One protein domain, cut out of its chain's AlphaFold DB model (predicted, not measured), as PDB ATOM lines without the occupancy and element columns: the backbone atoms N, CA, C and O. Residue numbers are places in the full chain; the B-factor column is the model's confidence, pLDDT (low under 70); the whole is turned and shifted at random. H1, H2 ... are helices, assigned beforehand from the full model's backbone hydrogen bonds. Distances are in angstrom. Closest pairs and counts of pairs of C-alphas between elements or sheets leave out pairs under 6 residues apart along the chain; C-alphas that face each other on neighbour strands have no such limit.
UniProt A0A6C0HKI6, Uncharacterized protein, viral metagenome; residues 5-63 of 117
ATOM      1  N   ASP A   5      42.794  12.884 -24.671       90.12
ATOM      2  CA  ASP A   5      44.232  13.155 -24.803       90.12
ATOM      3  C   ASP A   5      44.567  13.956 -26.060       90.12
ATOM      4  O   ASP A   5      45.409  14.860 -26.042       90.12
ATOM      5  N   LYS A   6      43.902  13.642 -27.175       91.75
ATOM      6  CA  LYS A   6      44.087  14.375 -28.427       91.75
ATOM      7  C   LYS A   6      43.517  15.789 -28.324       91.75
ATOM      8  O   LYS A   6      44.143  16.710 -28.845       91.75
ATOM      9  N   VAL A   7      42.395  15.975 -27.623       89.69
ATOM     10  CA  VAL A   7      41.849  17.311 -27.335       89.69
ATOM     11  C   VAL A   7      42.817  18.118 -26.465       89.69
ATOM     12  O   VAL A   7      43.184  19.212 -26.885       89.69
ATOM     13  N   ARG A   8      43.326  17.573 -25.345       91.69
ATOM     14  CA  ARG A   8      44.318  18.254 -24.482       91.69
ATOM     15  C   ARG A   8      45.526  18.737 -25.272       91.69
ATOM     16  O   ARG A   8      45.881  19.913 -25.230       91.69
ATOM     17  N   LYS A   9      46.140  17.828 -26.038       94.69
ATOM     18  CA  LYS A   9      47.338  18.133 -26.835       94.69
ATOM     19  C   LYS A   9      47.080  19.243 -27.848       94.69
ATOM     20  O   LYS A   9      47.927  20.118 -28.016       94.69
ATOM     21  N   GLN A  10      45.934  19.213 -28.529       95.69
ATOM     22  CA  GLN A  10      45.619  20.227 -29.533       95.69
ATOM     23  C   GLN A  10      45.219  21.569 -28.917       95.69
ATOM     24  O   GLN A  10      45.637  22.590 -29.445       95.69
ATOM     25  N   VAL A  11      44.508  21.588 -27.785       94.19
ATOM     26  CA  VAL A  11      44.202  22.823 -27.041       94.19
ATOM     27  C   VAL A  11      45.484  23.500 -26.555       94.19
ATOM     28  O   VAL A  11      45.683  24.688 -26.809       94.19
ATOM     29  N   ALA A  12      46.381  22.750 -25.910       93.62
ATOM     30  CA  ALA A  12      47.655  23.283 -25.430       93.62
ATOM     31  C   ALA A  12      48.525  23.792 -26.590       93.62
ATOM     32  O   ALA A  12      49.061  24.900 -26.535       93.62
ATOM     33  N   GLY A  13      48.616  23.008 -27.670       96.19
ATOM     34  CA  GLY A  13      49.362  23.385 -28.867       96.19
ATOM     35  C   GLY A  13      48.816  24.652 -29.525       96.19
ATOM     36  O   GLY A  13      49.583  25.575 -29.780       96.19
ATOM     37  N   LEU A  14      47.504  24.722 -29.758       97.12
ATOM     38  CA  LEU A  14      46.875  25.872 -30.404       97.12
ATOM     39  C   LEU A  14      46.952  27.129 -29.534       97.12
ATOM     40  O   LEU A  14      47.207  28.211 -30.052       97.12
ATOM     41  N   SER A  15      46.795  26.998 -28.215       95.12
ATOM     42  CA  SER A  15      46.951  28.126 -27.288       95.12
ATOM     43  C   SER A  15      48.376  28.686 -27.327       95.12
ATOM     44  O   SER A  15      48.563  29.900 -27.373       95.12
ATOM     45  N   SER A  16      49.384  27.807 -27.375       95.56
ATOM     46  CA  SER A  16      50.782  28.217 -27.527       95.56
ATOM     47  C   SER A  16      51.045  28.884 -28.879       95.56
ATOM     48  O   SER A  16      51.742  29.894 -28.920       95.56
ATOM     49  N   ASP A  17      50.527  28.335 -29.976       96.75
ATOM     50  CA  ASP A  17      50.715  28.911 -31.311       96.75
ATOM     51  C   ASP A  17      50.005  30.263 -31.455       96.75
ATOM     52  O   ASP A  17      50.566  31.187 -32.041       96.75
ATOM     53  N   ASN A  18      48.810  30.412 -30.877       95.50
ATOM     54  CA  ASN A  18      48.099  31.688 -30.843       95.50
ATOM     55  C   ASN A  18      48.871  32.743 -30.047       95.50
ATOM     56  O   ASN A  18      48.960  33.891 -30.475       95.50
ATOM     57  N   LEU A  19      49.467  32.363 -28.911       94.44
ATOM     58  CA  LEU A  19      50.308  33.277 -28.144       94.44
ATOM     59  C   LEU A  19      51.492  33.764 -28.985       94.44
ATOM     60  O   LEU A  19      51.683  34.970 -29.089       94.44
ATOM     61  N   LYS A  20      52.213  32.848 -29.641       95.75
ATOM     62  CA  LYS A  20      53.350  33.182 -30.513       95.75
ATOM     63  C   LYS A  20      52.959  34.076 -31.690       95.75
ATOM     64  O   LYS A  20      53.725  34.956 -32.071       95.75
ATOM     65  N   TRP A  21      51.771  33.865 -32.256       95.75
ATOM     66  CA  TRP A  21      51.236  34.729 -33.307       95.75
ATOM     67  C   TRP A  21      50.923  36.132 -32.786       95.75
ATOM     68  O   TRP A  21      51.309  37.121 -33.409       95.75
ATOM     69  N   LYS A  22      50.298  36.236 -31.608       92.31
ATOM     70  CA  LYS A  22      49.977  37.518 -30.966       92.31
ATOM     71  C   LYS A  22      51.216  38.290 -30.504       92.31
ATOM     72  O   LYS A  22      51.195  39.517 -30.544       92.31
ATOM     73  N   THR A  23      52.274  37.607 -30.066       94.38
ATOM     74  CA  THR A  23      53.546  38.237 -29.670       94.38
ATOM     75  C   THR A  23      54.447  38.561 -30.862       94.38
ATOM     76  O   THR A  23      55.377  39.348 -30.721       94.38
ATOM     77  N   GLY A  24      54.156  38.003 -32.041       92.19
ATOM     78  CA  GLY A  24      54.951  38.187 -33.255       92.19
ATOM     79  C   GLY A  24      56.194  37.293 -33.336       92.19
ATOM     80  O   GLY A  24      57.001  37.481 -34.250       92.19
ATOM     81  N   ASP A  25      56.332  36.322 -32.426       93.75
ATOM     82  CA  ASP A  25      57.467  35.391 -32.361       93.75
ATOM     83  C   ASP A  25      57.453  34.390 -33.528       93.75
ATOM     84  O   ASP A  25      58.481  34.113 -34.142       93.75
ATOM     85  N   GLU A  26      56.273  33.862 -33.863       94.00
ATOM     86  CA  GLU A  26      56.052  32.971 -35.006       94.00
ATOM     87  C   GLU A  26      54.767  33.374 -35.738       94.00
ATOM     88  O   GLU A  26      53.894  34.025 -35.175       94.00
ATOM     89  N   TYR A  27      54.627  32.977 -37.006       93.50
ATOM     90  CA  TYR A  27      53.435  33.250 -37.829       93.50
ATOM     91  C   TYR A  27      53.134  34.740 -38.084       93.50
ATOM     92  O   TYR A  27      52.068  35.064 -38.598       93.50
ATOM     93  N   ASN A  28      54.061  35.648 -37.778       92.50
ATOM     94  CA  ASN A  28      53.902  37.099 -37.938       92.50
ATOM     95  C   ASN A  28      53.622  37.561 -39.383       92.50
ATOM     96  O   ASN A  28      53.056  38.631 -39.587       92.50
ATOM     97  N   SER A  29      53.980  36.750 -40.382       94.19
ATOM     98  CA  SER A  29      53.671  37.001 -41.789       94.19
ATOM     99  C   SER A  29      52.222  36.688 -42.162       94.19
ATOM    100  O   SER A  29      51.818  37.000 -43.277       94.19
ATOM    101  N   LEU A  30      51.469  36.019 -41.282       95.00
ATOM    102  CA  LEU A  30      50.097  35.599 -41.541       95.00
ATOM    103  C   LEU A  30      49.114  36.627 -40.995       95.00
ATOM    104  O   LEU A  30      49.175  37.017 -39.824       95.00
ATOM    105  N   ASN A  31      48.145  36.998 -41.822       94.56
ATOM    106  CA  ASN A  31      46.962  37.696 -41.346       94.56
ATOM    107  C   ASN A  31      46.018  36.733 -40.598       94.56
ATOM    108  O   ASN A  31      46.198  35.513 -40.601       94.56
ATOM    109  N   LYS A  32      44.974  37.276 -39.958       91.94
ATOM    110  CA  LYS A  32      44.041  36.488 -39.135       91.94
ATOM    111  C   LYS A  32      43.410  35.309 -39.886       91.94
ATOM    112  O   LYS A  32      43.272  34.239 -39.300       91.94
ATOM    113  N   ASN A  33      43.023  35.492 -41.146       95.38
ATOM    114  CA  ASN A  33      42.354  34.445 -41.920       95.38
ATOM    115  C   ASN A  33      43.335  33.336 -42.309       95.38
ATOM    116  O   ASN A  33      43.022  32.161 -42.137       95.38
ATOM    117  N   GLU A  34      44.538  33.708 -42.749       96.31
ATOM    118  CA  GLU A  34      45.609  32.756 -43.077       96.31
ATOM    119  C   GLU A  34      46.047  31.958 -41.844       96.31
ATOM    120  O   GLU A  34      46.273  30.749 -41.915       96.31
ATOM    121  N   PHE A  35      46.126  32.621 -40.687       96.06
ATOM    122  CA  PHE A  35      46.405  31.962 -39.420       96.06
ATOM    123  C   PHE A  35      45.296  30.967 -39.054       96.06
ATOM    124  O   PHE A  35      45.584  29.810 -38.754       96.06
ATOM    125  N   LEU A  36      44.026  31.377 -39.138       95.19
ATOM    126  CA  LEU A  36      42.864  30.519 -38.876       95.19
ATOM    127  C   LEU A  36      42.818  29.281 -39.778       95.19
ATOM    128  O   LEU A  36      42.513  28.185 -39.305       95.19
ATOM    129  N   GLU A  37      43.116  29.444 -41.065       96.50
ATOM    130  CA  GLU A  37      43.171  28.345 -42.027       96.50
ATOM    131  C   GLU A  37      44.295  27.370 -41.666       96.50
ATOM    132  O   GLU A  37      44.029  26.191 -41.409       96.50
ATOM    133  N   LYS A  38      45.522  27.880 -41.494       97.12
ATOM    134  CA  LYS A  38      46.697  27.080 -41.127       97.12
ATOM    135  C   LYS A  38      46.503  26.325 -39.810       97.12
ATOM    136  O   LYS A  38      46.841  25.144 -39.707       97.12
ATOM    137  N   MET A  39      45.954  26.987 -38.794       97.44
ATOM    138  CA  MET A  39      45.647  26.356 -37.509       97.44
ATOM    139  C   MET A  39      44.506  25.348 -37.638       97.44
ATOM    140  O   MET A  39      44.538  24.304 -36.990       97.44
ATOM    141  N   GLY A  40      43.521  25.613 -38.497       95.50
ATOM    142  CA  GLY A  40      42.423  24.694 -38.762       95.50
ATOM    143  C   GLY A  40      42.870  23.387 -39.414       95.50
ATOM    144  O   GLY A  40      42.298  22.340 -39.118       95.50
ATOM    145  N   GLU A  41      43.907  23.427 -40.245       97.00
ATOM    146  CA  GLU A  41      44.537  22.229 -40.804       97.00
ATOM    147  C   GLU A  41      45.383  21.497 -39.753       97.00
ATOM    148  O   GLU A  41      45.195  20.297 -39.511       97.00
ATOM    149  N   LYS A  42      46.275  22.229 -39.070       97.38
ATOM    150  CA  LYS A  42      47.202  21.687 -38.060       97.38
ATOM    151  C   LYS A  42      46.472  21.045 -36.875       97.38
ATOM    152  O   LYS A  42      46.863  19.977 -36.402       97.38
ATOM    153  N   TYR A  43      45.386  21.669 -36.426       96.62
ATOM    154  CA  TYR A  43      44.548  21.242 -35.305       96.62
ATOM    155  C   TYR A  43      43.162  20.772 -35.776       96.62
ATOM    156  O   TYR A  43      42.143  21.004 -35.122       96.62
ATOM    157  N   SER A  44      43.122  20.079 -36.919       95.12
ATOM    158  CA  SER A  44      41.887  19.595 -37.555       95.12
ATOM    159  C   SER A  44      41.016  18.732 -36.646       95.12
ATOM    160  O   SER A  44      39.795  18.848 -36.670       95.12
ATOM    161  N   TYR A  45      41.612  17.902 -35.787       91.00
ATOM    162  CA  TYR A  45      40.836  17.083 -34.855       91.00
ATOM    163  C   TYR A  45      40.054  17.942 -33.859       91.00
ATOM    164  O   TYR A  45      38.869  17.684 -33.654       91.00
ATOM    165  N   LEU A  46      40.691  18.957 -33.272       90.12
ATOM    166  CA  LEU A  46      40.049  19.905 -32.370       90.12
ATOM    167  C   LEU A  46      38.971  20.688 -33.114       90.12
ATOM    168  O   LEU A  46      37.838  20.718 -32.654       90.12
ATOM    169  N   LYS A  47      39.279  21.214 -34.305       89.31
ATOM    170  CA  LYS A  47      38.316  21.951 -35.135       89.31
ATOM    171  C   LYS A  47      37.072  21.122 -35.477       89.31
ATOM    172  O   LYS A  47      35.960  21.632 -35.398       89.31
ATOM    173  N   THR A  48      37.244  19.848 -35.834       88.44
ATOM    174  CA  THR A  48      36.135  18.958 -36.210       88.44
ATOM    175  C   THR A  48      35.339  18.457 -35.009       88.44
ATOM    176  O   THR A  48      34.119  18.362 -35.092       88.44
ATOM    177  N   ASN A  49      36.000  18.104 -33.902       85.12
ATOM    178  CA  ASN A  49      35.329  17.479 -32.756       85.12
ATOM    179  C   ASN A  49      34.874  18.497 -31.703       85.12
ATOM    180  O   ASN A  49      34.054  18.165 -30.851       85.12
ATOM    181  N   SER A  50      35.410  19.717 -31.734       84.88
ATOM    182  CA  SER A  50      35.046  20.803 -30.830       84.88
ATOM    183  C   SER A  50      35.438  22.166 -31.416       84.88
ATOM    184  O   SER A  50      36.412  22.797 -30.996       84.88
ATOM    185  N   SER A  51      34.657  22.639 -32.390       87.00
ATOM    186  CA  SER A  51      34.854  23.963 -32.999       87.00
ATOM    187  C   SER A  51      34.838  25.086 -31.961       87.00
ATOM    188  O   SER A  51      35.662  25.985 -32.026       87.00
ATOM    189  N   THR A  52      33.991  24.987 -30.934       87.31
ATOM    190  CA  THR A  52      33.944  25.965 -29.839       87.31
ATOM    191  C   THR A  52      35.276  26.078 -29.095       87.31
ATOM    192  O   THR A  52      35.745  27.186 -28.861       87.31
ATOM    193  N   LEU A  53      35.919  24.956 -28.742       88.50
ATOM    194  CA  LEU A  53      37.229  25.000 -28.082       88.50
ATOM    195  C   LEU A  53      38.310  25.540 -29.017       88.50
ATOM    196  O   LEU A  53      39.191  26.270 -28.566       88.50
ATOM    197  N   PHE A  54      38.236  25.206 -30.307       92.88
ATOM    198  CA  PHE A  54      39.126  25.766 -31.317       92.88
ATOM    199  C   PHE A  54      39.005  27.298 -31.378       92.88
ATOM    200  O   PHE A  54      40.014  27.990 -31.244       92.88
ATOM    201  N   ASP A  55      37.786  27.826 -31.486       90.75
ATOM    202  CA  ASP A  55      37.526  29.268 -31.561       90.75
ATOM    203  C   ASP A  55      37.980  29.987 -30.281       90.75
ATOM    204  O   ASP A  55      38.680  30.997 -30.348       90.75
ATOM    205  N   MET A  56      37.705  29.415 -29.103       90.00
ATOM    206  CA  MET A  56      38.182  29.959 -27.824       90.00
ATOM    207  C   MET A  56      39.714  30.008 -27.729       90.00
ATOM    208  O   MET A  56      40.267  30.958 -27.168       90.00
ATOM    209  N   CYS A  57      40.419  29.010 -28.282       93.19
ATOM    210  CA  CYS A  57      41.880  29.048 -28.356       93.19
ATOM    211  C   CYS A  57      42.362  30.193 -29.253       93.19
ATOM    212  O   CYS A  57      43.301  30.889 -28.871       93.19
ATOM    213  N   ILE A  58      41.735  30.397 -30.420       92.94
ATOM    214  CA  ILE A  58      42.075  31.468 -31.375       92.94
ATOM    215  C   ILE A  58      41.824  32.848 -30.762       92.94
ATOM    216  O   ILE A  58      42.682  33.732 -30.820       92.94
ATOM    217  N   ASP A  59      40.688  33.033 -30.099       91.06
ATOM    218  CA  ASP A  59      40.364  34.303 -29.455       91.06
ATOM    219  C   ASP A  59      41.243  34.550 -28.216       91.06
ATOM    220  O   ASP A  59      41.525  35.697 -27.859       91.06
ATOM    221  N   GLY A  60      41.805  33.489 -27.626       88.12
ATOM    222  CA  GLY A  60      42.626  33.550 -26.414       88.12
ATOM    223  C   GLY A  60      41.791  33.723 -25.147       88.12
ATOM    224  O   GLY A  60      42.285  34.242 -24.153       88.12
ATOM    225  N   THR A  61      40.523  33.318 -25.198       89.31
ATOM    226  CA  THR A  61      39.556  33.377 -24.091       89.31
ATOM    227  C   THR A  61      39.427  32.037 -23.369       89.31
ATOM    228  O   THR A  61      38.557  31.862 -22.515       89.31
ATOM    229  N   ILE A  62      40.271  31.068 -23.725       87.00
ATOM    230  CA  ILE A  62      40.201  29.719 -23.186       87.00
ATOM    231  C   ILE A  62      40.647  29.662 -21.724       87.00
ATOM    232  O   ILE A  62      41.751  30.065 -21.365       87.00
ATOM    233  N   ASP A  63      39.778  29.108 -20.882       86.88
ATOM    234  CA  ASP A  63      40.091  28.759 -19.501       86.88
ATOM    235  C   ASP A  63      40.557  27.298 -19.461       86.88
ATOM    236  O   ASP A  63      39.751  26.366 -19.533       86.88
TER     237      ASP A  63
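What this domain is: This is residues 5 to 63 of the 117 residues of an uncharacterized protein of viral metagenome (UniProt A0A6C0HKI6). The long helix H1 runs along the longest axis; residues 24 to 31 fold back to H2 beside it, the short H3 turns across near H1's first residues, and H4 packs on H1, making a triangle with H1 and H2. The printed part has 59 residues with four named helices, H1 to H4, and no named strand: all helix. It is compact, radius of gyration of the C-alphas 10.5 A, spanning 29 by 20 by 16 A.

Where its parts are: Find C-alpha 5 at (44.232, 13.155, -24.803); from there H1, residues 5 to 23, runs 27.2 A. Next come H2, residues 32 to 42, 15.2 A; H3, residues 44 to 49, 8.4 A; and H4, residues 51 to 59, 12.2 A, ending at C-alpha 59, (40.364, 34.303, -29.455).

How they stand to each other: H1 touches H3 with residues 6 to 11 alone, closest C-alphas Val 7 and Leu 46, 5.9 A. With residues 11 to 18 alone it touches H4, closest C-alphas Ser 15 and Cys 57, 5.3 A, at a shallow tilt of 26 degrees, the same way. H1 and H2 are close but not clearly touching, closest C-alphas Leu 14 and Met 39, 7.2 A. H3 and H4 touch only at the corner, closest C-alphas Lys 47 and Phe 54, 5.5 A. Every O i to N i+4 pair in H1, H2, H3 and H4 is within hydrogen-bond range.

The domain as a whole: The C-alphas farthest apart, Asp 5 and Ser 29, are 30.8 A apart. The printed part has no cut, no link is long, and no printed residue is under 70 in pLDDT.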